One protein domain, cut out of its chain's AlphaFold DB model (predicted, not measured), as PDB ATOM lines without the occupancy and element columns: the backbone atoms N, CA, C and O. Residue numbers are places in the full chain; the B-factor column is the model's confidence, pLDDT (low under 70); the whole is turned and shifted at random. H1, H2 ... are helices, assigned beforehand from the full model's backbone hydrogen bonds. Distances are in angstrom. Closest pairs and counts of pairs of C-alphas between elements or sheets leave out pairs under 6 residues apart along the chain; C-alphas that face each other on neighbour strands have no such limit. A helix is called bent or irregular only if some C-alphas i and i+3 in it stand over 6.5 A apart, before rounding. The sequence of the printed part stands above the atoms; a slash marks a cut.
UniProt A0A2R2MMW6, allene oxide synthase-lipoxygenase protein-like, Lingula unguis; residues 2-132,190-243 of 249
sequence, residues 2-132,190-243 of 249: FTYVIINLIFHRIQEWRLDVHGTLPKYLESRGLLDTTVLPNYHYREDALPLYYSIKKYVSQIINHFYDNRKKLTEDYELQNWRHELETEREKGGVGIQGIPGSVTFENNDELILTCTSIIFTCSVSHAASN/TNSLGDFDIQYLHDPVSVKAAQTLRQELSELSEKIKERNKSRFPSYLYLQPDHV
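AT A GLANCE: This is residues 2 to 132 and 190 to 243 of the 249 residues of the protein "allene oxide synthase-lipoxygenase protein-like" of Lingula unguis (UniProt A0A2R2MMW6). What does the model look like? Three long helices make the core, side by side with H3 in the middle between H6 and H7; short H2 packs on the early part of H3, and H4, H5 and the loop of residues 89 to 109 lie over the end where H3 finishes and H6 begins. Residues 2 to 13 of H1 stick out as a free arm. What is it made of, and how large is it? The printed part has 185 residues with seven named helices, H1 to H7 in chain order, and no named strand; its class is all helix. It is compact, with a radius of gyration of the C-alphas of 18.1 A and spans of 51 by 51 by 33 A.

HOW THE PARTS SIT: What do the first helices meet? H1, residues 2 to 16, touches no helix, and its residues 2 to 13 stand free. H2, residues 25 to 31, touches residues 46 to 53 of H3, residues 44 to 67, at a steep tilt of 59 degrees, opposite ways; their closest C-alphas, of Leu 25 and Leu 50, are 7.0 A apart. What else touches the hub? H3 touches H6, residues 110 to 132, opposite ways at 36 degrees, only just a steep tilt, with the closest C-alphas, of Lys 57 and Thr 118, 5.2 A apart. H3 also touches H7, residues 204 to 228, opposite ways at a shallow tilt of 6 degrees, with the closest C-alphas, of Tyr 59 and Ala 209, 5.7 A apart; H6 and H7 are apart. Where are the two remaining helices? H4, residues 71 to 75, and H5, residues 78 to 88, are close but not clearly touching, with the closest C-alphas, of Thr 75 and Gln 81, 7.3 A apart. H5 is apart from H3 and H6. How complete are the helix backbones? Every O i to N i+4 pair is within hydrogen-bond range in H1, H2, H4, H5 and H7, against 18 of 20 in H3 and 17 of 19 in H6.

IN THESE COORDINATES: Where do the helices begin and end? H1 begins at C-alpha 2, (-20.295, -30.246, -60.625), and H7 ends at C-alpha 228, (-25.781, -19.042, -24.008). How long are they? H1 measures 21.7 A, H3 35.5 A, H6 31.4 A and H7 36.1 A. Is H6 straight? It has a kink of 33 degrees near residue 122 and is only just irregular, with C-alphas 124 and 127 6.6 A apart.

THE WHOLE: Which C-alphas are farthest apart? Those of Phe 2 and Pro 204, at 52.8 A. Is the printed part unbroken? Residues 133 to 189 are not printed, and C-alphas 132 and 190 are 14.1 A apart across this cut. Which links are long, and where is confidence low? The links H2 to H3 and H5 to H6 are long, and residue 2 has a pLDDT under 70.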
ATOM      1  N   PHE A   2     -19.931 -30.515 -62.034       67.56
ATOM      2  CA  PHE A   2     -20.295 -30.246 -60.625       67.56
ATOM      3  C   PHE A   2     -21.700 -30.746 -60.225       67.56
ATOM      4  O   PHE A   2     -21.837 -31.502 -59.269       67.56
ATOM      5  N   THR A   3     -22.730 -30.442 -61.025       76.06
ATOM      6  CA  THR A   3     -24.108 -30.932 -60.805       76.06
ATOM      7  C   THR A   3     -24.198 -32.459 -60.798       76.06
ATOM      8  O   THR A   3     -24.911 -33.032 -59.986       76.06
ATOM      9  N   TYR A   4     -23.436 -33.129 -61.665       82.88
ATOM     10  CA  TYR A   4     -23.402 -34.590 -61.724       82.88
ATOM     11  C   TYR A   4     -22.792 -35.184 -60.448       82.88
ATOM     12  O   TYR A   4     -23.350 -36.124 -59.895       82.88
ATOM     13  N   VAL A   5     -21.694 -34.614 -59.940       86.12
ATOM     14  CA  VAL A   5     -21.070 -35.068 -58.685       86.12
ATOM     15  C   VAL A   5     -22.032 -34.906 -57.507       86.12
ATOM     16  O   VAL A   5     -22.230 -35.859 -56.761       86.12
ATOM     17  N   ILE A   6     -22.684 -33.745 -57.373       88.69
ATOM     18  CA  ILE A   6     -23.655 -33.505 -56.293       88.69
ATOM     19  C   ILE A   6     -24.821 -34.493 -56.364       88.69
ATOM     20  O   ILE A   6     -25.158 -35.098 -55.351       88.69
ATOM     21  N   ILE A   7     -25.408 -34.705 -57.547       90.25
ATOM     22  CA  ILE A   7     -26.520 -35.655 -57.711       90.25
ATOM     23  C   ILE A   7     -26.089 -37.075 -57.323       90.25
ATOM     24  O   ILE A   7     -26.837 -37.763 -56.635       90.25
ATOM     25  N   ASN A   8     -24.880 -37.505 -57.698       91.94
ATOM     26  CA  ASN A   8     -24.371 -38.823 -57.309       91.94
ATOM     27  C   ASN A   8     -24.122 -38.937 -55.800       91.94
ATOM     28  O   ASN A   8     -24.442 -39.967 -55.213       91.94
ATOM     29  N   LEU A   9     -23.601 -37.887 -55.157       92.81
ATOM     30  CA  LEU A   9     -23.449 -37.860 -53.700       92.81
ATOM     31  C   LEU A   9     -24.809 -37.960 -53.003       92.81
ATOM     32  O   LEU A   9     -24.954 -38.743 -52.069       92.81
ATOM     33  N   ILE A  10     -25.813 -37.220 -53.478       91.62
ATOM     34  CA  ILE A  10     -27.184 -37.298 -52.959       91.62
ATOM     35  C   ILE A  10     -27.740 -38.712 -53.142       91.62
ATOM     36  O   ILE A  10     -28.258 -39.284 -52.188       91.62
ATOM     37  N   PHE A  11     -27.599 -39.294 -54.335       89.38
ATOM     38  CA  PHE A  11     -28.065 -40.647 -54.627       89.38
ATOM     39  C   PHE A  11     -27.444 -41.674 -53.676       89.38
ATOM     40  O   PHE A  11     -28.167 -42.425 -53.027       89.38
ATOM     41  N   HIS A  12     -26.121 -41.639 -53.519       90.50
ATOM     42  CA  HIS A  12     -25.412 -42.537 -52.615       90.50
ATOM     43  C   HIS A  12     -25.853 -42.351 -51.157       90.50
ATOM     44  O   HIS A  12     -26.153 -43.324 -50.472       90.50
ATOM     45  N   ARG A  13     -25.980 -41.104 -50.682       91.25
ATOM     46  CA  ARG A  13     -26.405 -40.846 -49.298       91.25
ATOM     47  C   ARG A  13     -27.848 -41.244 -49.024       91.25
ATOM     48  O   ARG A  13     -28.118 -41.718 -47.927       91.25
ATOM     49  N   ILE A  14     -28.756 -41.096 -49.988       89.00
ATOM     50  CA  ILE A  14     -30.146 -41.554 -49.851       89.00
ATOM     51  C   ILE A  14     -30.200 -43.078 -49.683       89.00
ATOM     52  O   ILE A  14     -30.989 -43.561 -48.878       89.00
ATOM     53  N   GLN A  15     -29.340 -43.825 -50.381       88.38
ATOM     54  CA  GLN A  15     -29.278 -45.288 -50.278       88.38
ATOM     55  C   GLN A  15     -28.752 -45.803 -48.932       88.38
ATOM     56  O   GLN A  15     -28.961 -46.968 -48.610       88.38
ATOM     57  N   GLU A  16     -28.062 -44.972 -48.156       91.25
ATOM     58  CA  GLU A  16     -27.536 -45.341 -46.834       91.25
ATOM     59  C   GLU A  16     -28.358 -44.744 -45.686       91.25
ATOM     60  O   GLU A  16     -28.224 -45.146 -44.527       91.25
ATOM     61  N   TRP A  17     -29.190 -43.742 -45.983       95.12
ATOM     62  CA  TRP A  17     -29.982 -43.062 -44.975       95.12
ATOM     63  C   TRP A  17     -31.116 -43.960 -44.482       95.12
ATOM     64  O   TRP A  17     -31.790 -44.640 -45.251       95.12
ATOM     65  N   ARG A  18     -31.351 -43.924 -43.172       96.81
ATOM     66  CA  ARG A  18     -32.323 -44.771 -42.480       96.81
ATOM     67  C   ARG A  18     -33.072 -43.951 -41.446       96.81
ATOM     68  O   ARG A  18     -32.430 -43.227 -40.683       96.81
ATOM     69  N   LEU A  19     -34.389 -44.094 -41.374       97.31
ATOM     70  CA  LEU A  19     -35.223 -43.341 -40.437       97.31
ATOM     71  C   LEU A  19     -34.924 -43.711 -38.973       97.31
ATOM     72  O   LEU A  19     -34.729 -42.828 -38.134       97.31
ATOM     73  N   ASP A  20     -34.827 -45.008 -38.683       96.19
ATOM     74  CA  ASP A  20     -34.584 -45.567 -37.344       96.19
ATOM     75  C   ASP A  20     -33.197 -45.250 -36.754       96.19
ATOM     76  O   ASP A  20     -33.003 -45.349 -35.542       96.19
ATOM     77  N   VAL A  21     -32.241 -44.836 -37.591       96.69
ATOM     78  CA  VAL A  21     -30.891 -44.442 -37.163       96.69
ATOM     79  C   VAL A  21     -30.663 -42.951 -37.367       96.69
ATOM     80  O   VAL A  21     -30.425 -42.229 -36.407       96.69
ATOM     81  N   HIS A  22     -30.727 -42.478 -38.609       96.62
ATOM     82  CA  HIS A  22     -30.331 -41.124 -38.993       96.62
ATOM     83  C   HIS A  22     -31.448 -40.093 -38.789       96.62
ATOM     84  O   HIS A  22     -31.159 -38.950 -38.452       96.62
ATOM     85  N   GLY A  23     -32.715 -40.490 -38.960       95.25
ATOM     86  CA  GLY A  23     -33.880 -39.641 -38.663       95.25
ATOM     87  C   GLY A  23     -34.193 -39.526 -37.166       95.25
ATOM     88  O   GLY A  23     -34.949 -38.651 -36.744       95.25
ATOM     89  N   THR A  24     -33.580 -40.385 -36.351       96.12
ATOM     90  CA  THR A  24     -33.810 -40.486 -34.910       96.12
ATOM     91  C   THR A  24     -32.607 -39.933 -34.147       96.12
ATOM     92  O   THR A  24     -31.605 -40.625 -33.982       96.12
ATOM     93  N   LEU A  25     -32.695 -38.701 -33.629       98.12
ATOM     94  CA  LEU A  25     -31.539 -38.011 -33.031       98.12
ATOM     95  C   LEU A  25     -30.780 -38.833 -31.963       98.12
ATOM     96  O   LEU A  25     -29.553 -38.904 -32.060       98.12
ATOM     97  N   PRO A  26     -31.428 -39.481 -30.971       98.31
ATOM     98  CA  PRO A  26     -30.695 -40.282 -29.989       98.31
ATOM     99  C   PRO A  26     -29.889 -41.423 -30.624       98.31
ATOM    100  O   PRO A  26     -28.737 -41.635 -30.250       98.31
ATOM    101  N   LYS A  27     -30.461 -42.117 -31.616       98.25
ATOM    102  CA  LYS A  27     -29.796 -43.216 -32.330       98.25
ATOM    103  C   LYS A  27     -28.687 -42.716 -33.247       98.25
ATOM    104  O   LYS A  27     -27.630 -43.338 -33.308       98.25
ATOM    105  N   TYR A  28     -28.880 -41.561 -33.876       98.12
ATOM    106  CA  TYR A  28     -27.851 -40.906 -34.677       98.12
ATOM    107  C   TYR A  28     -26.646 -40.461 -33.836       98.12
ATOM    108  O   TYR A  28     -25.500 -40.570 -34.266       98.12
ATOM    109  N   LEU A  29     -26.884 -39.957 -32.624       98.38
ATOM    110  CA  LEU A  29     -25.806 -39.603 -31.702       98.38
ATOM    111  C   LEU A  29     -25.108 -40.850 -31.151       98.38
ATOM    112  O   LEU A  29     -23.882 -40.865 -31.065       98.38
ATOM    113  N   GLU A  30     -25.863 -41.894 -30.804       98.25
ATOM    114  CA  GLU A  30     -25.327 -43.175 -30.327       98.25
ATOM    115  C   GLU A  30     -24.419 -43.832 -31.373       98.25
ATOM    116  O   GLU A  30     -23.284 -44.182 -31.055       98.25
ATOM    117  N   SER A  31     -24.855 -43.912 -32.636       97.56
ATOM    118  CA  SER A  31     -24.070 -44.520 -33.723       97.56
ATOM    119  C   SER A  31     -22.755 -43.790 -34.014       97.56
ATOM    120  O   SER A  31     -21.842 -44.362 -34.605       97.56
ATOM    121  N   ARG A  32     -22.638 -42.534 -33.568       97.12
ATOM    122  CA  ARG A  32     -21.429 -41.709 -33.678       97.12
ATOM    123  C   ARG A  32     -20.600 -41.671 -32.391       97.12
ATOM    124  O   ARG A  32     -19.581 -40.987 -32.367       97.12
ATOM    125  N   GLY A  33     -21.035 -42.343 -31.322       97.56
ATOM    126  CA  GLY A  33     -20.394 -42.278 -30.004       97.56
ATOM    127  C   GLY A  33     -20.536 -40.914 -29.315       97.56
ATOM    128  O   GLY A  33     -19.731 -40.568 -28.458       97.56
ATOM    129  N   LEU A  34     -21.538 -40.118 -29.700       97.50
ATOM    130  CA  LEU A  34     -21.741 -38.740 -29.237       97.50
ATOM    131  C   LEU A  34     -22.908 -38.592 -28.257       97.50
ATOM    132  O   LEU A  34     -23.162 -37.480 -27.794       97.50
ATOM    133  N   LEU A  35     -23.636 -39.667 -27.939       97.00
ATOM    134  CA  LEU A  35     -24.741 -39.603 -26.978       97.00
ATOM    135  C   LEU A  35     -24.241 -39.365 -25.543       97.00
ATOM    136  O   LEU A  35     -24.853 -38.592 -24.809       97.00
ATOM    137  N   ASP A  36     -23.112 -39.973 -25.172       95.44
ATOM    138  CA  ASP A  36     -22.468 -39.768 -23.873       95.44
ATOM    139  C   ASP A  36     -21.901 -38.343 -23.768       95.44
ATOM    140  O   ASP A  36     -21.078 -37.897 -24.579       95.44
ATOM    141  N   THR A  37     -22.354 -37.605 -22.755       94.69
ATOM    142  CA  THR A  37     -21.954 -36.214 -22.533       94.69
ATOM    143  C   THR A  37     -20.517 -36.063 -22.059       94.69
ATOM    144  O   THR A  37     -19.939 -34.991 -22.243       94.69
ATOM    145  N   THR A  38     -19.924 -37.125 -21.517       95.69
ATOM    146  CA  THR A  38     -18.550 -37.136 -21.011       95.69
ATOM    147  C   THR A  38     -17.511 -37.295 -22.121       95.69
ATOM    148  O   THR A  38     -16.405 -36.778 -21.992       95.69
ATOM    149  N   VAL A  39     -17.875 -37.942 -23.237       95.50
ATOM    150  CA  VAL A  39     -16.973 -38.192 -24.376       95.50
ATOM    151  C   VAL A  39     -16.630 -36.902 -25.118       95.50
ATOM    152  O   VAL A  39     -15.477 -36.668 -25.472       95.50
ATOM    153  N   LEU A  40     -17.633 -36.052 -25.349       96.25
ATOM    154  CA  LEU A  40     -17.462 -34.741 -25.971       96.25
ATOM    155  C   LEU A  40     -18.293 -33.707 -25.199       96.25
ATOM    156  O   LEU A  40     -19.479 -33.530 -25.505       96.25
ATOM    157  N   PRO A  41     -17.723 -33.056 -24.169       94.25
ATOM    158  CA  PRO A  41     -18.408 -31.990 -23.448       94.25
ATOM    159  C   PRO A  41     -18.601 -30.759 -24.347       94.25
ATOM    160  O   PRO A  41     -17.904 -30.591 -25.347       94.25
ATOM    161  N   ASN A  42     -19.542 -29.884 -23.982       93.69
ATOM    162  CA  ASN A  42     -19.861 -28.649 -24.714       93.69
ATOM    163  C   ASN A  42     -20.302 -28.876 -26.170       93.69
ATOM    164  O   ASN A  42     -20.112 -28.026 -27.040       93.69
ATOM    165  N   TYR A  43     -20.923 -30.023 -26.456       96.75
ATOM    166  CA  TYR A  43     -21.530 -30.251 -27.762       96.75
ATOM    167  C   TYR A  43     -22.911 -29.581 -27.824       96.75
ATOM    168  O   TYR A  43     -23.942 -30.221 -27.603       96.75
ATOM    169  N   HIS A  44     -22.925 -28.277 -28.117       96.62
ATOM    170  CA  HIS A  44     -24.121 -27.430 -27.999       96.62
ATOM    171  C   HIS A  44     -25.323 -27.939 -28.810       96.62
ATOM    172  O   HIS A  44     -26.438 -27.943 -28.297       96.62
ATOM    173  N   TYR A  45     -25.103 -28.450 -30.032       97.62
ATOM    174  CA  TYR A  45     -26.175 -29.051 -30.838       97.62
ATOM    175  C   TYR A  45     -26.869 -30.197 -30.096       97.62
ATOM    176  O   TYR A  45     -28.088 -30.196 -29.986       97.62
ATOM    177  N   ARG A  46     -26.117 -31.148 -29.526       97.88
ATOM    178  CA  ARG A  46     -26.694 -32.262 -28.758       97.88
ATOM    179  C   ARG A  46     -27.481 -31.753 -27.554       97.88
ATOM    180  O   ARG A  46     -28.586 -32.222 -27.295       97.88
ATOM    181  N   GLU A  47     -26.889 -30.823 -26.814       97.25
ATOM    182  CA  GLU A  47     -27.448 -30.271 -25.579       97.25
ATOM    183  C   GLU A  47     -28.758 -29.500 -25.786       97.25
ATOM    184  O   GLU A  47     -29.565 -29.408 -24.854       97.25
ATOM    185  N   ASP A  48     -28.952 -28.933 -26.975       98.19
ATOM    186  CA  ASP A  48     -30.131 -28.146 -27.334       98.19
ATOM    187  C   ASP A  48     -31.149 -29.000 -28.117       98.19
ATOM    188  O   ASP A  48     -32.345 -28.940 -27.837       98.19
ATOM    189  N   ALA A  49     -30.697 -29.870 -29.026       98.44
ATOM    190  CA  ALA A  49     -31.561 -30.682 -29.884       98.44
ATOM    191  C   ALA A  49     -32.201 -31.886 -29.173       98.44
ATOM    192  O   ALA A  49     -33.345 -32.222 -29.479       98.44
ATOM    193  N   LEU A  50     -31.507 -32.551 -28.235       98.50
ATOM    194  CA  LEU A  50     -32.066 -33.722 -27.535       98.50
ATOM    195  C   LEU A  50     -33.323 -33.378 -26.722       98.50
ATOM    196  O   LEU A  50     -34.325 -34.077 -26.882       98.50
ATOM    197  N   PRO A  51     -33.333 -32.316 -25.891       98.56
ATOM    198  CA  PRO A  51     -34.553 -31.913 -25.200       98.56
ATOM    199  C   PRO A  51     -35.708 -31.599 -26.156       98.56
ATOM    200  O   PRO A  51     -36.827 -32.041 -25.913       98.56
ATOM    201  N   LEU A  52     -35.434 -30.928 -27.283       98.69
ATOM    202  CA  LEU A  52     -36.450 -30.645 -28.303       98.69
ATOM    203  C   LEU A  52     -37.012 -31.922 -28.927       98.69
ATOM    204  O   LEU A  52     -38.228 -32.062 -29.048       98.69
ATOM    205  N   TYR A  53     -36.143 -32.875 -29.273       98.75
ATOM    206  CA  TYR A  53     -36.553 -34.184 -29.773       98.75
ATOM    207  C   TYR A  53     -37.505 -34.881 -28.793       98.75
ATOM    208  O   TYR A  53     -38.553 -35.384 -29.201       98.75
ATOM    209  N   TYR A  54     -37.185 -34.889 -27.496       98.81
ATOM    210  CA  TYR A  54     -38.030 -35.542 -26.496       98.81
ATOM    211  C   TYR A  54     -39.345 -34.803 -26.233       98.81
ATOM    212  O   TYR A  54     -40.361 -35.475 -26.053       98.81
ATOM    213  N   SER A  55     -39.373 -33.468 -26.277       98.75
ATOM    214  CA  SER A  55     -40.626 -32.700 -26.204       98.75
ATOM    215  C   SER A  55     -41.536 -32.981 -27.402       98.75
ATOM    216  O   SER A  55     -42.724 -33.260 -27.219       98.75
ATOM    217  N   ILE A  56     -40.985 -33.032 -28.624       98.81
ATOM    218  CA  ILE A  56     -41.729 -33.453 -29.824       98.81
ATOM    219  C   ILE A  56     -42.240 -34.887 -29.650       98.81
ATOM    220  O   ILE A  56     -43.431 -35.138 -29.831       98.81
ATOM    221  N   LYS A  57     -41.375 -35.822 -29.236       98.81
ATOM    222  CA  LYS A  57     -41.757 -37.223 -29.019       98.81
ATOM    223  C   LYS A  57     -42.893 -37.344 -28.013       98.81
ATOM    224  O   LYS A  57     -43.827 -38.110 -28.234       98.81
ATOM    225  N   LYS A  58     -42.835 -36.593 -26.913       98.81
ATOM    226  CA  LYS A  58     -43.862 -36.588 -25.869       98.81
ATOM    227  C   LYS A  58     -45.191 -36.032 -26.376       98.81
ATOM    228  O   LYS A  58     -46.236 -36.593 -26.050       98.81
ATOM    229  N   TYR A  59     -45.173 -34.961 -27.168       98.75
ATOM    230  CA  TYR A  59     -46.370 -34.443 -27.835       98.75
ATOM    231  C   TYR A  59     -46.984 -35.498 -28.761       98.75
ATOM    232  O   TYR A  59     -48.134 -35.888 -28.575       98.75
ATOM    233  N   VAL A  60     -46.184 -36.042 -29.679       98.75
ATOM    234  CA  VAL A  60     -46.591 -37.079 -30.639       98.75
ATOM    235  C   VAL A  60     -47.147 -38.319 -29.932       98.75
ATOM    236  O   VAL A  60     -48.186 -38.842 -30.324       98.75
ATOM    237  N   SER A  61     -46.511 -38.744 -28.838       98.81
ATOM    238  CA  SER A  61     -46.962 -39.882 -28.027       98.81
ATOM    239  C   SER A  61     -48.338 -39.648 -27.407       98.81
ATOM    240  O   SER A  61     -49.144 -40.573 -27.367       98.81
ATOM    241  N   GLN A  62     -48.625 -38.438 -26.919       98.62
ATOM    242  CA  GLN A  62     -49.943 -38.116 -26.362       98.62
ATOM    243  C   GLN A  62     -51.033 -38.184 -27.434       98.62
ATOM    244  O   GLN A  62     -52.087 -38.758 -27.183       98.62
ATOM    245  N   ILE A  63     -50.756 -37.653 -28.630       98.56
ATOM    246  CA  ILE A  63     -51.693 -37.681 -29.758       98.56
ATOM    247  C   ILE A  63     -51.945 -39.122 -30.217       98.56
ATOM    248  O   ILE A  63     -53.085 -39.578 -30.231       98.56
ATOM    249  N   ILE A  64     -50.891 -39.876 -30.539       98.56
ATOM    250  CA  ILE A  64     -51.036 -41.229 -31.090       98.56
ATOM    251  C   ILE A  64     -51.711 -42.168 -30.094       98.56
ATOM    252  O   ILE A  64     -52.640 -42.874 -30.470       98.56
ATOM    253  N   ASN A  65     -51.309 -42.152 -28.822       98.50
ATOM    254  CA  ASN A  65     -51.935 -43.022 -27.825       98.50
ATOM    255  C   ASN A  65     -53.390 -42.635 -27.525       98.50
ATOM    256  O   ASN A  65     -54.144 -43.472 -27.037       98.50
ATOM    257  N   HIS A  66     -53.794 -41.393 -27.810       98.25
ATOM    258  CA  HIS A  66     -55.189 -40.983 -27.702       98.25
ATOM    259  C   HIS A  66     -56.047 -41.552 -28.841       98.25
ATOM    260  O   HIS A  66     -57.097 -42.138 -28.579       98.25
ATOM    261  N   PHE A  67     -55.604 -41.411 -30.094       98.19
ATOM    262  CA  PHE A  67     -56.374 -41.869 -31.258       98.19
ATOM    263  C   PHE A  67     -56.299 -43.390 -31.462       98.19
ATOM    264  O   PHE A  67     -57.304 -44.022 -31.794       98.19
ATOM    265  N   TYR A  68     -55.147 -43.992 -31.171       98.06
ATOM    266  CA  TYR A  68     -54.888 -45.429 -31.254       98.06
ATOM    267  C   TYR A  68     -54.824 -46.058 -29.855       98.06
ATOM    268  O   TYR A  68     -53.850 -46.704 -29.472       98.06
ATOM    269  N   ASP A  69     -55.890 -45.872 -29.074       97.12
ATOM    270  CA  ASP A  69     -56.044 -46.391 -27.700       97.12
ATOM    271  C   ASP A  69     -56.078 -47.930 -27.592       97.12
ATOM    272  O   ASP A  69     -56.051 -48.494 -26.497       97.12
ATOM    273  N   ASN A  70     -56.141 -48.628 -28.725       94.69
ATOM    274  CA  ASN A  70     -56.038 -50.073 -28.805       94.69
ATOM    275  C   ASN A  70     -55.409 -50.500 -30.136       94.69
ATOM    276  O   ASN A  70     -55.524 -49.814 -31.152       94.69
ATOM    277  N   ARG A  71     -54.801 -51.691 -30.139       94.19
ATOM    278  CA  ARG A  71     -54.062 -52.224 -31.293       94.19
ATOM    279  C   ARG A  71     -54.909 -52.329 -32.561       94.19
ATOM    280  O   ARG A  71     -54.398 -52.060 -33.639       94.19
ATOM    281  N   LYS A  72     -56.191 -52.692 -32.438       96.44
ATOM    282  CA  LYS A  72     -57.078 -52.917 -33.588       96.44
ATOM    283  C   LYS A  72     -57.274 -51.633 -34.397       96.44
ATOM    284  O   LYS A  72     -57.170 -51.684 -35.615       96.44
ATOM    285  N   LYS A  73     -57.458 -50.487 -33.726       97.94
ATOM    286  CA  LYS A  73     -57.549 -49.177 -34.396       97.94
ATOM    287  C   LYS A  73     -56.314 -48.865 -35.240       97.94
ATOM    288  O   LYS A  73     -56.463 -48.292 -36.303       97.94
ATOM    289  N   LEU A  74     -55.120 -49.244 -34.781       97.06
ATOM    290  CA  LEU A  74     -53.879 -49.030 -35.528       97.06
ATOM    291  C   LEU A  74     -53.774 -49.989 -36.718       97.06
ATOM    292  O   LEU A  74     -53.503 -49.575 -37.840       97.06
ATOM    293  N   THR A  75     -53.984 -51.285 -36.475       95.81
ATOM    294  CA  THR A  75     -53.763 -52.323 -37.491       95.81
ATOM    295  C   THR A  75     -54.832 -52.343 -38.582       95.81
ATOM    296  O   THR A  75     -54.564 -52.841 -39.669       95.81
ATOM    297  N   GLU A  76     -56.037 -51.839 -38.302       97.25
ATOM    298  CA  GLU A  76     -57.146 -51.768 -39.267       97.25
ATOM    299  C   GLU A  76     -57.280 -50.403 -39.960       97.25
ATOM    300  O   GLU A  76     -58.109 -50.255 -40.857       97.25
ATOM    301  N   ASP A  77     -56.465 -49.413 -39.586       98.44
ATOM    302  CA  ASP A  77     -56.402 -48.122 -40.271       98.44
ATOM    303  C   ASP A  77     -55.673 -48.270 -41.612       98.44
ATOM    304  O   ASP A  77     -54.452 -48.153 -41.713       98.44
ATOM    305  N   TYR A  78     -56.436 -48.581 -42.659       98.00
ATOM    306  CA  TYR A  78     -55.886 -48.841 -43.987       98.00
ATOM    307  C   TYR A  78     -55.153 -47.627 -44.581       98.00
ATOM    308  O   TYR A  78     -54.202 -47.817 -45.335       98.00
ATOM    309  N   GLU A  79     -55.548 -46.395 -44.240       98.44
ATOM    310  CA  GLU A  79     -54.886 -45.177 -44.724       98.44
ATOM    311  C   GLU A  79     -53.493 -45.065 -44.111       98.44
ATOM    312  O   GLU A  79     -52.507 -44.888 -44.828       98.44
ATOM    313  N   LEU A  80     -53.398 -45.276 -42.798       98.25
ATOM    314  CA  LEU A  80     -52.128 -45.277 -42.088       98.25
ATOM    315  C   LEU A  80     -51.193 -46.399 -42.567       98.25
ATOM    316  O   LEU A  80     -49.998 -46.170 -42.767       98.25
ATOM    317  N   GLN A  81     -51.717 -47.614 -42.751       98.06
ATOM    318  CA  GLN A  81     -50.904 -48.744 -43.211       98.06
ATOM    319  C   GLN A  81     -50.418 -48.547 -44.653       98.06
ATOM    320  O   GLN A  81     -49.263 -48.851 -44.960       98.06
ATOM    321  N   ASN A  82     -51.251 -47.965 -45.521       97.62
ATOM    322  CA  ASN A  82     -50.842 -47.590 -46.874       97.62
ATOM    323  C   ASN A  82     -49.784 -46.484 -46.860       97.62
ATOM    324  O   ASN A  82     -48.811 -46.581 -47.603       97.62
ATOM    325  N   TRP A  83     -49.910 -45.487 -45.980       98.06
ATOM    326  CA  TRP A  83     -48.885 -44.456 -45.813       98.06
ATOM    327  C   TRP A  83     -47.539 -45.059 -45.385       98.06
ATOM    328  O   TRP A  83     -46.509 -44.763 -45.989       98.06
ATOM    329  N   ARG A  84     -47.527 -45.986 -44.415       97.31
ATOM    330  CA  ARG A  84     -46.310 -46.731 -44.033       97.31
ATOM    331  C   ARG A  84     -45.702 -47.478 -45.218       97.31
ATOM    332  O   ARG A  84     -44.482 -47.483 -45.386       97.31
ATOM    333  N   HIS A  85     -46.542 -48.135 -46.016       96.88
ATOM    334  CA  HIS A  85     -46.104 -48.863 -47.201       96.88
ATOM    335  C   HIS A  85     -45.492 -47.926 -48.250       96.88
ATOM    336  O   HIS A  85     -44.430 -48.232 -48.787       96.88
ATOM    337  N   GLU A  86     -46.107 -46.770 -48.497       96.94
ATOM    338  CA  GLU A  86     -45.599 -45.750 -49.417       96.94
ATOM    339  C   GLU A  86     -44.220 -45.227 -48.987       96.94
ATOM    340  O   GLU A  86     -43.325 -45.106 -49.825       96.94
ATOM    341  N   LEU A  87     -44.013 -44.983 -47.686       96.44
ATOM    342  CA  LEU A  87     -42.729 -44.510 -47.155       96.44
ATOM    343  C   LEU A  87     -41.571 -45.471 -47.463       96.44
ATOM    344  O   LEU A  87     -40.497 -45.020 -47.858       96.44
ATOM    345  N   GLU A  88     -41.765 -46.778 -47.277       95.88
ATOM    346  CA  GLU A  88     -40.706 -47.778 -47.490       95.88
ATOM    347  C   GLU A  88     -40.550 -48.176 -48.960       95.88
ATOM    348  O   GLU A  88     -39.430 -48.412 -49.418       95.88
ATOM    349  N   THR A  89     -41.659 -48.262 -49.700       95.94
ATOM    350  CA  THR A  89     -41.671 -48.783 -51.070       95.94
ATOM    351  C   THR A  89     -40.673 -48.036 -51.946       95.94
ATOM    352  O   THR A  89     -40.614 -46.809 -51.943       95.94
ATOM    353  N   GLU A  90     -39.877 -48.791 -52.703       93.62
ATOM    354  CA  GLU A  90     -38.865 -48.254 -53.611       93.62
ATOM    355  C   GLU A  90     -39.458 -47.220 -54.577       93.62
ATOM    356  O   GLU A  90     -40.599 -47.338 -55.037       93.62
ATOM    357  N   ARG A  91     -38.652 -46.220 -54.941       91.31
ATOM    358  CA  ARG A  91     -39.092 -45.122 -55.815       91.31
ATOM    359  C   ARG A  91     -39.498 -45.616 -57.198       91.31
ATOM    360  O   ARG A  91     -40.460 -45.123 -57.776       91.31
ATOM    361  N   GLU A  92     -38.813 -46.635 -57.704       93.06
ATOM    362  CA  GLU A  92     -39.095 -47.303 -58.976       93.06
ATOM    363  C   GLU A  92     -40.461 -48.006 -58.981       93.06
ATOM    364  O   GLU A  92     -41.037 -48.233 -60.043       93.06
ATOM    365  N   LYS A  93     -40.989 -48.331 -57.795       95.12
ATOM    366  CA  LYS A  93     -42.319 -48.916 -57.581       95.12
ATOM    367  C   LYS A  93     -43.366 -47.870 -57.177       95.12
ATOM    368  O   LYS A  93     -44.498 -48.238 -56.883       95.12
ATOM    369  N   GLY A  94     -43.007 -46.584 -57.187       92.25
ATOM    370  CA  GLY A  94     -43.907 -45.468 -56.894       92.25
ATOM    371  C   GLY A  94     -43.985 -45.048 -55.423       92.25
ATOM    372  O   GLY A  94     -44.868 -44.263 -55.096       92.25
ATOM    373  N   GLY A  95     -43.101 -45.542 -54.548       94.88
ATOM    374  CA  GLY A  95     -43.006 -45.083 -53.156       94.88
ATOM    375  C   GLY A  95     -41.899 -44.045 -52.920       94.88
ATOM    376  O   GLY A  95     -41.360 -43.449 -53.855       94.88
ATOM    377  N   VAL A  96     -41.538 -43.829 -51.652       93.62
ATOM    378  CA  VAL A  96     -40.510 -42.851 -51.240       93.62
ATOM    379  C   VAL A  96     -39.111 -43.481 -51.122       93.62
ATOM    380  O   VAL A  96     -38.099 -42.800 -51.353       93.62
ATOM    381  N   GLY A  97     -39.038 -44.780 -50.820       94.00
ATOM    382  CA  GLY A  97     -37.803 -45.560 -50.707       94.00
ATOM    383  C   GLY A  97     -37.009 -45.299 -49.426       94.00
ATOM    384  O   GLY A  97     -35.780 -45.345 -49.449       94.00
ATOM    385  N   ILE A  98     -37.679 -44.955 -48.323       94.31
ATOM    386  CA  ILE A  98     -37.025 -44.713 -47.037       94.31
ATOM    387  C   ILE A  98     -36.714 -46.045 -46.357       94.31
ATOM    388  O   ILE A  98     -37.596 -46.859 -46.107       94.31
ATOM    389  N   GLN A  99     -35.455 -46.239 -45.975       95.25
ATOM    390  CA  GLN A  99     -35.055 -47.413 -45.208       95.25
ATOM    391  C   GLN A  99     -35.323 -47.240 -43.714       95.25
ATOM    392  O   GLN A  99     -35.279 -46.133 -43.172       95.25
ATOM    393  N   GLY A 100     -35.512 -48.363 -43.019       95.94
ATOM    394  CA  GLY A 100     -35.652 -48.372 -41.564       95.94
ATOM    395  C   GLY A 100     -36.952 -47.732 -41.081       95.94
ATOM    396  O   GLY A 100     -36.970 -47.170 -39.988       95.94
ATOM    397  N   ILE A 101     -38.018 -47.781 -41.889       97.12
ATOM    398  CA  ILE A 101     -39.370 -47.506 -41.401       97.12
ATOM    399  C   ILE A 101     -39.726 -48.601 -40.380       97.12
ATOM    400  O   ILE A 101     -39.625 -49.782 -40.716       97.12
ATOM    401  N   PRO A 102     -40.094 -48.248 -39.135       95.50
ATOM    402  CA  PRO A 102     -40.500 -49.220 -38.125       95.50
ATOM    403  C   PRO A 102     -41.700 -50.078 -38.558       95.50
ATOM    404  O   PRO A 102     -42.532 -49.653 -39.364       95.50
ATOM    405  N   GLY A 103     -41.796 -51.280 -37.984       88.69
ATOM    406  CA  GLY A 103     -42.749 -52.304 -38.411       88.69
ATOM    407  C   GLY A 103     -42.262 -53.046 -39.662       88.69
ATOM    408  O   GLY A 103     -41.624 -52.461 -40.533       88.69
ATOM    409  N   SER A 104     -42.506 -54.356 -39.742       84.19
ATOM    410  CA  SER A 104     -41.973 -55.194 -40.831       84.19
ATOM    411  C   SER A 104     -42.678 -54.945 -42.170       84.19
ATOM    412  O   SER A 104     -42.031 -54.758 -43.193       84.19
ATOM    413  N   VAL A 105     -44.010 -54.923 -42.145       88.81
ATOM    414  CA  VAL A 105     -44.888 -54.686 -43.306       88.81
ATOM    415  C   VAL A 105     -45.907 -53.593 -42.985       88.81
ATOM    416  O   VAL A 105     -46.239 -52.768 -43.831       88.81
ATOM    417  N   THR A 106     -46.371 -53.574 -41.738       95.12
ATOM    418  CA  THR A 106     -47.359 -52.656 -41.175       95.12
ATOM    419  C   THR A 106     -46.831 -52.068 -39.870       95.12
ATOM    420  O   THR A 106     -45.908 -52.622 -39.270       95.12
ATOM    421  N   PHE A 107     -47.426 -50.969 -39.403       97.38
ATOM    422  CA  PHE A 107     -47.284 -50.562 -38.007       97.38
ATOM    423  C   PHE A 107     -48.067 -51.531 -37.116       97.38
ATOM    424  O   PHE A 107     -49.288 -51.657 -37.235       97.38
ATOM    425  N   GLU A 108     -47.367 -52.214 -36.217       94.50
ATOM    426  CA  GLU A 108     -47.915 -53.244 -35.335       94.50
ATOM    427  C   GLU A 108     -48.236 -52.721 -33.931       94.50
ATOM    428  O   GLU A 108     -49.030 -53.340 -33.207       94.50
ATOM    429  N   ASN A 109     -47.613 -51.606 -33.543       96.31
ATOM    430  CA  ASN A 109     -47.792 -50.944 -32.255       96.31
ATOM    431  C   ASN A 109     -47.568 -49.423 -32.353       96.31
ATOM    432  O   ASN A 109     -46.980 -48.913 -33.306       96.31
ATOM    433  N   ASN A 110     -48.031 -48.691 -31.337       98.25
ATOM    434  CA  ASN A 110     -47.977 -47.230 -31.337       98.25
ATOM    435  C   ASN A 110     -46.545 -46.679 -31.303       98.25
ATOM    436  O   ASN A 110     -46.324 -45.602 -31.848       98.25
ATOM    437  N   ASP A 111     -45.574 -47.378 -30.704       97.94
ATOM    438  CA  ASP A 111     -44.197 -46.876 -30.593       97.94
ATOM    439  C   ASP A 111     -43.528 -46.732 -31.965       97.94
ATOM    440  O   ASP A 111     -42.755 -45.796 -32.187       97.94
ATOM    441  N   GLU A 112     -43.866 -47.609 -32.909       97.94
ATOM    442  CA  GLU A 112     -43.406 -47.554 -34.299       97.94
ATOM    443  C   GLU A 112     -43.925 -46.306 -35.027       97.94
ATOM    444  O   GLU A 112     -43.154 -45.574 -35.663       97.94
ATOM    445  N   LEU A 113     -45.218 -46.007 -34.871       98.44
ATOM    446  CA  LEU A 113     -45.822 -44.797 -35.423       98.44
ATOM    447  C   LEU A 113     -45.276 -43.539 -34.733       98.44
ATOM    448  O   LEU A 113     -44.924 -42.564 -35.398       98.44
ATOM    449  N   ILE A 114     -45.136 -43.575 -33.404       98.69
ATOM    450  CA  ILE A 114     -44.575 -42.479 -32.606       98.69
ATOM    451  C   ILE A 114     -43.163 -42.158 -33.076       98.69
ATOM    452  O   ILE A 114     -42.855 -40.986 -33.298       98.69
ATOM    453  N   LEU A 115     -42.306 -43.167 -33.245       98.56
ATOM    454  CA  LEU A 115     -40.945 -42.977 -33.735       98.56
ATOM    455  C   LEU A 115     -40.950 -42.329 -35.122       98.56
ATOM    456  O   LEU A 115     -40.204 -41.373 -35.348       98.56
ATOM    457  N   THR A 116     -41.815 -42.807 -36.018       98.50
ATOM    458  CA  THR A 116     -41.909 -42.314 -37.396       98.50
ATOM    459  C   THR A 116     -42.329 -40.847 -37.439       98.50
ATOM    460  O   THR A 116     -41.592 -40.006 -37.956       98.50
ATOM    461  N   CYS A 117     -43.461 -40.503 -36.817       98.69
ATOM    462  CA  CYS A 117     -43.969 -39.131 -36.778       98.69
ATOM    463  C   CYS A 117     -43.012 -38.181 -36.046       98.69
ATOM    464  O   CYS A 117     -42.774 -37.068 -36.513       98.69
ATOM    465  N   THR A 118     -42.408 -38.623 -34.934       98.81
ATOM    466  CA  THR A 118     -41.404 -37.830 -34.205       98.81
ATOM    467  C   THR A 118     -40.210 -37.511 -35.096       98.81
ATOM    468  O   THR A 118     -39.769 -36.365 -35.133       98.81
ATOM    469  N   SER A 119     -39.695 -38.505 -35.822       98.50
ATOM    470  CA  SER A 119     -38.522 -38.345 -36.689       98.50
ATOM    471  C   SER A 119     -38.804 -37.389 -37.845       98.50
ATOM    472  O   SER A 119     -37.972 -36.531 -38.140       98.50
ATOM    473  N   ILE A 120     -39.992 -37.468 -38.454       98.38
ATOM    474  CA  ILE A 120     -40.416 -36.546 -39.518       98.38
ATOM    475  C   ILE A 120     -40.531 -35.117 -38.976       98.38
ATOM    476  O   ILE A 120     -39.896 -34.212 -39.514       98.38
ATOM    477  N   ILE A 121     -41.275 -34.912 -37.883       98.56
ATOM    478  CA  ILE A 121     -41.467 -33.577 -37.297       98.56
ATOM    479  C   ILE A 121     -40.121 -32.982 -36.876       98.56
ATOM    480  O   ILE A 121     -39.833 -31.835 -37.208       98.56
ATOM    481  N   PHE A 122     -39.268 -33.755 -36.199       98.56
ATOM    482  CA  PHE A 122     -37.932 -33.314 -35.795       98.56
ATOM    483  C   PHE A 122     -37.050 -32.953 -36.997       98.56
ATOM    484  O   PHE A 122     -36.362 -31.932 -36.968       98.56
ATOM    485  N   THR A 123     -37.075 -33.764 -38.059       98.00
ATOM    486  CA  THR A 123     -36.279 -33.515 -39.269       98.00
ATOM    487  C   THR A 123     -36.710 -32.218 -39.948       98.00
ATOM    488  O   THR A 123     -35.869 -31.373 -40.248       98.00
ATOM    489  N   CYS A 124     -38.020 -32.029 -40.121       97.38
ATOM    490  CA  CYS A 124     -38.588 -30.870 -40.805       97.38
ATOM    491  C   CYS A 124     -38.505 -29.564 -40.001       97.38
ATOM    492  O   CYS A 124     -38.676 -28.499 -40.584       97.38
ATOM    493  N   SER A 125     -38.257 -29.631 -38.693       97.62
ATOM    494  CA  SER A 125     -38.146 -28.459 -37.818       97.62
ATOM    495  C   SER A 125     -36.716 -28.285 -37.304       97.62
ATOM    496  O   SER A 125     -35.912 -27.558 -37.883       97.62
ATOM    497  N   VAL A 126     -36.370 -28.994 -36.230       98.25
ATOM    498  CA  VAL A 126     -35.126 -28.841 -35.469       98.25
ATOM    499  C   VAL A 126     -33.894 -29.183 -36.306       98.25
ATOM    500  O   VAL A 126     -32.935 -28.413 -36.326       98.25
ATOM    501  N   SER A 127     -33.894 -30.322 -37.007       97.69
ATOM    502  CA  SER A 127     -32.731 -30.731 -37.808       97.69
ATOM    503  C   SER A 127     -32.471 -29.764 -38.959       97.69
ATOM    504  O   SER A 127     -31.316 -29.443 -39.252       97.69
ATOM    505  N   HIS A 128     -33.545 -29.298 -39.596       97.56
ATOM    506  CA  HIS A 128     -33.477 -28.297 -40.644       97.56
ATOM    507  C   HIS A 128     -32.920 -26.970 -40.111       97.56
ATOM    508  O   HIS A 128     -31.884 -26.515 -40.593       97.56
ATOM    509  N   ALA A 129     -33.511 -26.416 -39.048       97.69
ATOM    510  CA  ALA A 129     -33.058 -25.171 -38.423       97.69
ATOM    511  C   ALA A 129     -31.571 -25.214 -38.027       97.69
ATOM    512  O   ALA A 129     -30.821 -24.283 -38.318       97.69
ATOM    513  N   ALA A 130     -31.124 -26.326 -37.429       97.25
ATOM    514  CA  ALA A 130     -29.729 -26.525 -37.031       97.25
ATOM    515  C   ALA A 130     -28.739 -26.517 -38.204       97.25
ATOM    516  O   ALA A 130     -27.573 -26.189 -38.002       97.25
ATOM    517  N   SER A 131     -29.182 -26.927 -39.394       95.56
ATOM    518  CA  SER A 131     -28.330 -27.070 -40.582       95.56
ATOM    519  C   SER A 131     -28.430 -25.871 -41.529       95.56
ATOM    520  O   SER A 131     -27.522 -25.648 -42.326       95.56
ATOM    521  N   ASN A 132     -29.530 -25.118 -41.460       96.44
ATOM    522  CA  ASN A 132     -29.857 -24.066 -42.416       96.44
ATOM    523  C   ASN A 132     -29.514 -22.660 -41.899       96.44
ATOM    524  O   ASN A 132     -28.716 -21.952 -42.504       96.44
ATOM    525  N   THR A 190     -41.485 -18.137 -41.070       91.69
ATOM    526  CA  THR A 190     -42.768 -18.654 -40.544       91.69
ATOM    527  C   THR A 190     -42.786 -18.743 -39.022       91.69
ATOM    528  O   THR A 190     -41.776 -18.497 -38.367       91.69
ATOM    529  N   ASN A 191     -43.930 -19.113 -38.447       94.12
ATOM    530  CA  ASN A 191     -44.098 -19.229 -37.002       94.12
ATOM    531  C   ASN A 191     -43.159 -20.265 -36.365       94.12
ATOM    532  O   ASN A 191     -42.691 -21.211 -37.012       94.12
ATOM    533  N   SER A 192     -42.861 -20.040 -35.084       95.81
ATOM    534  CA  SER A 192     -41.990 -20.899 -34.278       95.81
ATOM    535  C   SER A 192     -42.614 -22.271 -34.021       95.81
ATOM    536  O   SER A 192     -43.828 -22.454 -34.091       95.81
ATOM    537  N   LEU A 193     -41.778 -23.235 -33.652       96.31
ATOM    538  CA  LEU A 193     -42.177 -24.590 -33.318       96.31
ATOM    539  C   LEU A 193     -43.247 -24.571 -32.218       96.31
ATOM    540  O   LEU A 193     -43.072 -23.946 -31.174       96.31
ATOM    541  N   GLY A 194     -44.362 -25.258 -32.459       94.88
ATOM    542  CA  GLY A 194     -45.505 -25.303 -31.541       94.88
ATOM    543  C   GLY A 194     -46.512 -24.160 -31.720       94.88
ATOM    544  O   GLY A 194     -47.655 -24.293 -31.271       94.88
ATOM    545  N   ASP A 195     -46.140 -23.075 -32.400       95.38
ATOM    546  CA  ASP A 195     -47.058 -22.017 -32.831       95.38
ATOM    547  C   ASP A 195     -47.613 -22.361 -34.217       95.38
ATOM    548  O   ASP A 195     -47.031 -22.042 -35.251       95.38
ATOM    549  N   PHE A 196     -48.676 -23.164 -34.229       93.00
ATOM    550  CA  PHE A 196     -49.240 -23.736 -35.448       93.00
ATOM    551  C   PHE A 196     -50.117 -22.715 -36.177       93.00
ATOM    552  O   PHE A 196     -51.071 -22.210 -35.590       93.00
ATOM    553  N   ASP A 197     -49.855 -22.500 -37.471       87.69
ATOM    554  CA  ASP A 197     -50.627 -21.576 -38.321       87.69
ATOM    555  C   ASP A 197     -52.122 -21.915 -38.348       87.69
ATOM    556  O   ASP A 197     -52.982 -21.035 -38.378       87.69
ATOM    557  N   ILE A 198     -52.429 -23.214 -38.342       91.12
ATOM    558  CA  ILE A 198     -53.788 -23.745 -38.359       91.12
ATOM    559  C   ILE A 198     -53.901 -24.814 -37.278       91.12
ATOM    560  O   ILE A 198     -53.108 -25.755 -37.208       91.12
ATOM    561  N   GLN A 199     -54.929 -24.692 -36.440       91.31
ATOM    562  CA  GLN A 199     -55.297 -25.738 -35.500       91.31
ATOM    563  C   GLN A 199     -56.234 -26.734 -36.189       91.31
ATOM    564  O   GLN A 199     -57.382 -26.408 -36.459       91.31
ATOM    565  N   TYR A 200     -55.744 -27.948 -36.447       93.19
ATOM    566  CA  TYR A 200     -56.546 -29.040 -37.016       93.19
ATOM    567  C   TYR A 200     -57.193 -29.937 -35.951       93.19
ATOM    568  O   TYR A 200     -58.229 -30.549 -36.199       93.19
ATOM    569  N   LEU A 201     -56.586 -30.027 -34.762       95.06
ATOM    570  CA  LEU A 201     -57.063 -30.868 -33.665       95.06
ATOM    571  C   LEU A 201     -57.757 -30.010 -32.604       95.06
ATOM    572  O   LEU A 201     -57.164 -29.083 -32.045       95.06
ATOM    573  N   HIS A 202     -59.020 -30.321 -32.324       96.69
ATOM    574  CA  HIS A 202     -59.862 -29.557 -31.396       96.69
ATOM    575  C   HIS A 202     -60.334 -30.362 -30.183       96.69
ATOM    576  O   HIS A 202     -60.935 -29.783 -29.277       96.69
ATOM    577  N   ASP A 203     -60.079 -31.672 -30.139       97.75
ATOM    578  CA  ASP A 203     -60.439 -32.474 -28.975       97.75
ATOM    579  C   ASP A 203     -59.619 -32.048 -27.734       97.75
ATOM    580  O   ASP A 203     -58.488 -31.557 -27.860       97.75
ATOM    581  N   PRO A 204     -60.157 -32.228 -26.514       98.19
ATOM    582  CA  PRO A 204     -59.502 -31.751 -25.298       98.19
ATOM    583  C   PRO A 204     -58.108 -32.340 -25.048       98.19
ATOM    584  O   PRO A 204     -57.264 -31.661 -24.457       98.19
ATOM    585  N   VAL A 205     -57.855 -33.586 -25.466       98.19
ATOM    586  CA  VAL A 205     -56.570 -34.258 -25.231       98.19
ATOM    587  C   VAL A 205     -55.506 -33.657 -26.137       98.19
ATOM    588  O   VAL A 205     -54.449 -33.256 -25.646       98.19
ATOM    589  N   SER A 206     -55.804 -33.496 -27.424       98.00
ATOM    590  CA  SER A 206     -54.884 -32.895 -28.389       98.00
ATOM    591  C   SER A 206     -54.599 -31.427 -28.092       98.00
ATOM    592  O   SER A 206     -53.443 -30.999 -28.138       98.00
ATOM    593  N   VAL A 207     -55.622 -30.654 -27.707       98.06
ATOM    594  CA  VAL A 207     -55.447 -29.249 -27.302       98.06
ATOM    595  C   VAL A 207     -54.522 -29.148 -26.089       98.06
ATOM    596  O   VAL A 207     -53.585 -28.344 -26.087       98.06
ATOM    597  N   LYS A 208     -54.729 -29.994 -25.075       98.38
ATOM    598  CA  LYS A 208     -53.873 -30.032 -23.885       98.38
ATOM    599  C   LYS A 208     -52.449 -30.488 -24.211       98.38
ATOM    600  O   LYS A 208     -51.492 -29.940 -23.657       98.38
ATOM    601  N   ALA A 209     -52.283 -31.451 -25.118       98.38
ATOM    602  CA  ALA A 209     -50.969 -31.901 -25.569       98.38
ATOM    603  C   ALA A 209     -50.201 -30.764 -26.266       98.38
ATOM    604  O   ALA A 209     -49.033 -30.539 -25.952       98.38
ATOM    605  N   ALA A 210     -50.862 -29.995 -27.139       97.94
ATOM    606  CA  ALA A 210     -50.261 -28.837 -27.804       97.94
ATOM    607  C   ALA A 210     -49.896 -27.717 -26.812       97.94
ATOM    608  O   ALA A 210     -48.818 -27.132 -26.906       97.94
ATOM    609  N   GLN A 211     -50.752 -27.442 -25.822       97.94
ATOM    610  CA  GLN A 211     -50.440 -26.498 -24.739       97.94
ATOM    611  C   GLN A 211     -49.217 -26.942 -23.929       97.94
ATOM    612  O   GLN A 211     -48.330 -26.135 -23.662       97.94
ATOM    613  N   THR A 212     -49.143 -28.233 -23.594       98.38
ATOM    614  CA  THR A 212     -48.003 -28.815 -22.872       98.38
ATOM    615  C   THR A 212     -46.716 -28.677 -23.685       98.38
ATOM    616  O   THR A 212     -45.700 -28.256 -23.141       98.38
ATOM    617  N   LEU A 213     -46.763 -28.958 -24.994       98.44
ATOM    618  CA  LEU A 213     -45.618 -28.764 -25.886       98.44
ATOM    619  C   LEU A 213     -45.137 -27.307 -25.865       98.44
ATOM    620  O   LEU A 213     -43.954 -27.062 -25.660       98.44
ATOM    621  N   ARG A 214     -46.043 -26.335 -26.031       98.31
ATOM    622  CA  ARG A 214     -45.690 -24.902 -26.018       98.31
ATOM    623  C   ARG A 214     -45.050 -24.475 -24.701       98.31
ATOM    624  O   ARG A 214     -44.080 -23.722 -24.714       98.31
ATOM    625  N   GLN A 215     -45.563 -24.975 -23.577       98.38
ATOM    626  CA  GLN A 215     -44.974 -24.710 -22.269       98.38
ATOM    627  C   GLN A 215     -43.547 -25.268 -22.179       98.38
ATOM    628  O   GLN A 215     -42.630 -24.536 -21.815       98.38
ATOM    629  N   GLU A 216     -43.336 -26.530 -22.564       98.50
ATOM    630  CA  GLU A 216     -42.001 -27.142 -22.552       98.50
ATOM    631  C   GLU A 216     -41.019 -26.398 -23.463       98.50
ATOM    632  O   GLU A 216     -39.879 -26.154 -23.071       98.50
ATOM    633  N   LEU A 217     -41.458 -25.983 -24.653       98.56
ATOM    634  CA  LEU A 217     -40.639 -25.193 -25.572       98.56
ATOM    635  C   LEU A 217     -40.277 -23.823 -24.979       98.56
ATOM    636  O   LEU A 217     -39.129 -23.399 -25.094       98.56
ATOM    637  N   SER A 218     -41.203 -23.157 -24.288       98.25
ATOM    638  CA  SER A 218     -40.912 -21.898 -23.591       98.25
ATOM    639  C   SER A 218     -39.858 -22.087 -22.490       98.25
ATOM    640  O   SER A 218     -38.863 -21.362 -22.451       98.25
ATOM    641  N   GLU A 219     -40.004 -23.121 -21.657       98.25
ATOM    642  CA  GLU A 219     -39.031 -23.449 -20.607       98.25
ATOM    643  C   GLU A 219     -37.652 -23.816 -21.181       98.25
ATOM    644  O   GLU A 219     -36.613 -23.443 -20.625       98.25
ATOM    645  N   LEU A 220     -37.617 -24.546 -22.302       98.19
ATOM    646  CA  LEU A 220     -36.380 -24.868 -23.013       98.19
ATOM    647  C   LEU A 220     -35.723 -23.623 -23.614       98.19
ATOM    648  O   LEU A 220     -34.498 -23.513 -23.549       98.19
ATOM    649  N   SER A 221     -36.505 -22.676 -24.143       97.94
ATOM    650  CA  SER A 221     -35.990 -21.398 -24.653       97.94
ATOM    651  C   SER A 221     -35.221 -20.646 -23.570       97.94
ATOM    652  O   SER A 221     -34.064 -20.278 -23.781       97.94
ATOM    653  N   GLU A 222     -35.788 -20.527 -22.368       98.19
ATOM    654  CA  GLU A 222     -35.118 -19.858 -21.247       98.19
ATOM    655  C   GLU A 222     -33.852 -20.595 -20.790       98.19
ATOM    656  O   GLU A 222     -32.809 -19.972 -20.586       98.19
ATOM    657  N   LYS A 223     -33.878 -21.935 -20.725       97.88
ATOM    658  CA  LYS A 223     -32.677 -22.735 -20.412       97.88
ATOM    659  C   LYS A 223     -31.566 -22.537 -21.445       97.88
ATOM    660  O   LYS A 223     -30.395 -22.437 -21.079       97.88
ATOM    661  N   ILE A 224     -31.905 -22.480 -22.735       97.81
ATOM    662  CA  ILE A 224     -30.928 -22.255 -23.807       97.81
ATOM    663  C   ILE A 224     -30.381 -20.824 -23.748       97.81
ATOM    664  O   ILE A 224     -29.171 -20.638 -23.896       97.81
ATOM    665  N   LYS A 225     -31.223 -19.814 -23.493       97.38
ATOM    666  CA  LYS A 225     -30.783 -18.422 -23.286       97.38
ATOM    667  C   LYS A 225     -29.808 -18.317 -22.116       97.38
ATOM    668  O   LYS A 225     -28.766 -17.686 -22.264       97.38
ATOM    669  N   GLU A 226     -30.095 -18.987 -21.001       97.75
ATOM    670  CA  GLU A 226     -29.203 -19.008 -19.840       97.75
ATOM    671  C   GLU A 226     -27.856 -19.664 -20.166       97.75
ATOM    672  O   GLU A 226     -26.814 -19.046 -19.959       97.75
ATOM    673  N   ARG A 227     -27.852 -20.862 -20.776       96.31
ATOM    674  CA  ARG A 227     -26.605 -21.524 -21.215       96.31
ATOM    675  C   ARG A 227     -25.787 -20.647 -22.160       96.31
ATOM    676  O   ARG A 227     -24.560 -20.631 -22.094       96.31
ATOM    677  N   ASN A 228     -26.451 -19.904 -23.042       97.38
ATOM    678  CA  ASN A 228     -25.781 -19.042 -24.008       97.38
ATOM    679  C   ASN A 228     -25.050 -17.849 -23.385       97.38
ATOM    680  O   ASN A 228     -24.146 -17.331 -24.038       97.38
ATOM    681  N   LYS A 229     -25.349 -17.464 -22.135       97.00
ATOM    682  CA  LYS A 229     -24.578 -16.440 -21.408       97.00
ATOM    683  C   LYS A 229     -23.136 -16.872 -21.130       97.00
ATOM    684  O   LYS A 229     -22.269 -16.014 -21.007       97.00
ATOM    685  N   SER A 230     -22.875 -18.179 -21.039       95.56
ATOM    686  CA  SER A 230     -21.535 -18.734 -20.799       95.56
ATOM    687  C   SER A 230     -20.888 -19.382 -22.028       95.56
ATOM    688  O   SER A 230     -19.720 -19.759 -21.963       95.56
ATOM    689  N   ARG A 231     -21.616 -19.554 -23.140       95.62
ATOM    690  CA  ARG A 231     -21.083 -20.141 -24.383       95.62
ATOM    691  C   ARG A 231     -20.394 -19.074 -25.233       95.62
ATOM    692  O   ARG A 231     -20.951 -18.000 -25.444       95.62
ATOM    693  N   PHE A 232     -19.222 -19.398 -25.779       91.62
ATOM    694  CA  PHE A 232     -18.516 -18.546 -26.736       91.62
ATOM    695  C   PHE A 232     -18.082 -19.354 -27.975       91.62
ATOM    696  O   PHE A 232     -17.209 -20.215 -27.846       91.62
ATOM    697  N   PRO A 233     -18.664 -19.100 -29.163       91.00
ATOM    698  CA  PRO A 233     -19.832 -18.244 -29.395       91.00
ATOM    699  C   PRO A 233     -21.118 -18.842 -28.798       91.00
ATOM    700  O   PRO A 233     -21.201 -20.044 -28.526       91.00
ATOM    701  N   SER A 234     -22.143 -18.010 -28.606       95.25
ATOM    702  CA  SER A 234     -23.488 -18.491 -28.283       95.25
ATOM    703  C   SER A 234     -24.040 -19.358 -29.422       95.25
ATOM    704  O   SER A 234     -23.823 -19.070 -30.596       95.25
ATOM    705  N   TYR A 235     -24.794 -20.402 -29.080       96.31
ATOM    706  CA  TYR A 235     -25.480 -21.271 -30.034       96.31
ATOM    707  C   TYR A 235     -26.978 -20.945 -30.031       96.31
ATOM    708  O   TYR A 235     -27.709 -21.301 -29.105       96.31
ATOM    709  N   LEU A 236     -27.421 -20.188 -31.038       94.69
ATOM    710  CA  LEU A 236     -28.759 -19.576 -31.067       94.69
ATOM    711  C   LEU A 236     -29.775 -20.363 -31.908       94.69
ATOM    712  O   LEU A 236     -30.975 -20.247 -31.680       94.69
ATOM    713  N   TYR A 237     -29.301 -21.188 -32.844       94.94
ATOM    714  CA  TYR A 237     -30.110 -21.773 -33.924       94.94
ATOM    715  C   TYR A 237     -31.221 -22.719 -33.453       94.94
ATOM    716  O   TYR A 237     -32.186 -22.936 -34.179       94.94
ATOM    717  N   LEU A 238     -31.089 -23.274 -32.245       97.31
ATOM    718  CA  LEU A 238     -32.066 -24.187 -31.646       97.31
ATOM    719  C   LEU A 238     -32.798 -23.604 -30.437       97.31
ATOM    720  O   LEU A 238     -33.463 -24.331 -29.704       97.31
ATOM    721  N   GLN A 239     -32.722 -22.291 -30.227       96.62
ATOM    722  CA  GLN A 239     -33.712 -21.633 -29.381       96.62
ATOM    723  C   GLN A 239     -35.097 -21.839 -30.021       96.62
ATOM    724  O   GLN A 239     -35.243 -21.505 -31.195       96.62
ATOM    725  N   PRO A 240     -36.112 -22.358 -29.307       95.94
ATOM    726  CA  PRO A 240     -37.424 -22.675 -29.882       95.94
ATOM    727  C   PRO A 240     -38.077 -21.514 -30.630       95.94
ATOM    728  O   PRO A 240     -38.691 -21.724 -31.671       95.94
ATOM    729  N   ASP A 241     -37.841 -20.283 -30.170       92.25
ATOM    730  CA  ASP A 241     -38.313 -19.055 -30.817       92.25
ATOM    731  C   ASP A 241     -37.720 -18.835 -32.226       92.25
ATOM    732  O   ASP A 241     -38.243 -18.031 -32.994       92.25
ATOM    733  N   HIS A 242     -36.652 -19.545 -32.595       93.19
ATOM    734  CA  HIS A 242     -35.988 -19.477 -33.900       93.19
ATOM    735  C   HIS A 242     -36.234 -20.709 -34.778       93.19
ATOM    736  O   HIS A 242     -35.890 -20.671 -35.954       93.19
ATOM    737  N   VAL A 243     -36.838 -21.779 -34.257       97.19
ATOM    738  CA  VAL A 243     -37.069 -23.027 -35.004       97.19
ATOM    739  C   VAL A 243     -38.464 -22.997 -35.636       97.19
ATOM    740  O   VAL A 243     -39.423 -22.890 -34.883       97.19
TER     741      VAL A 243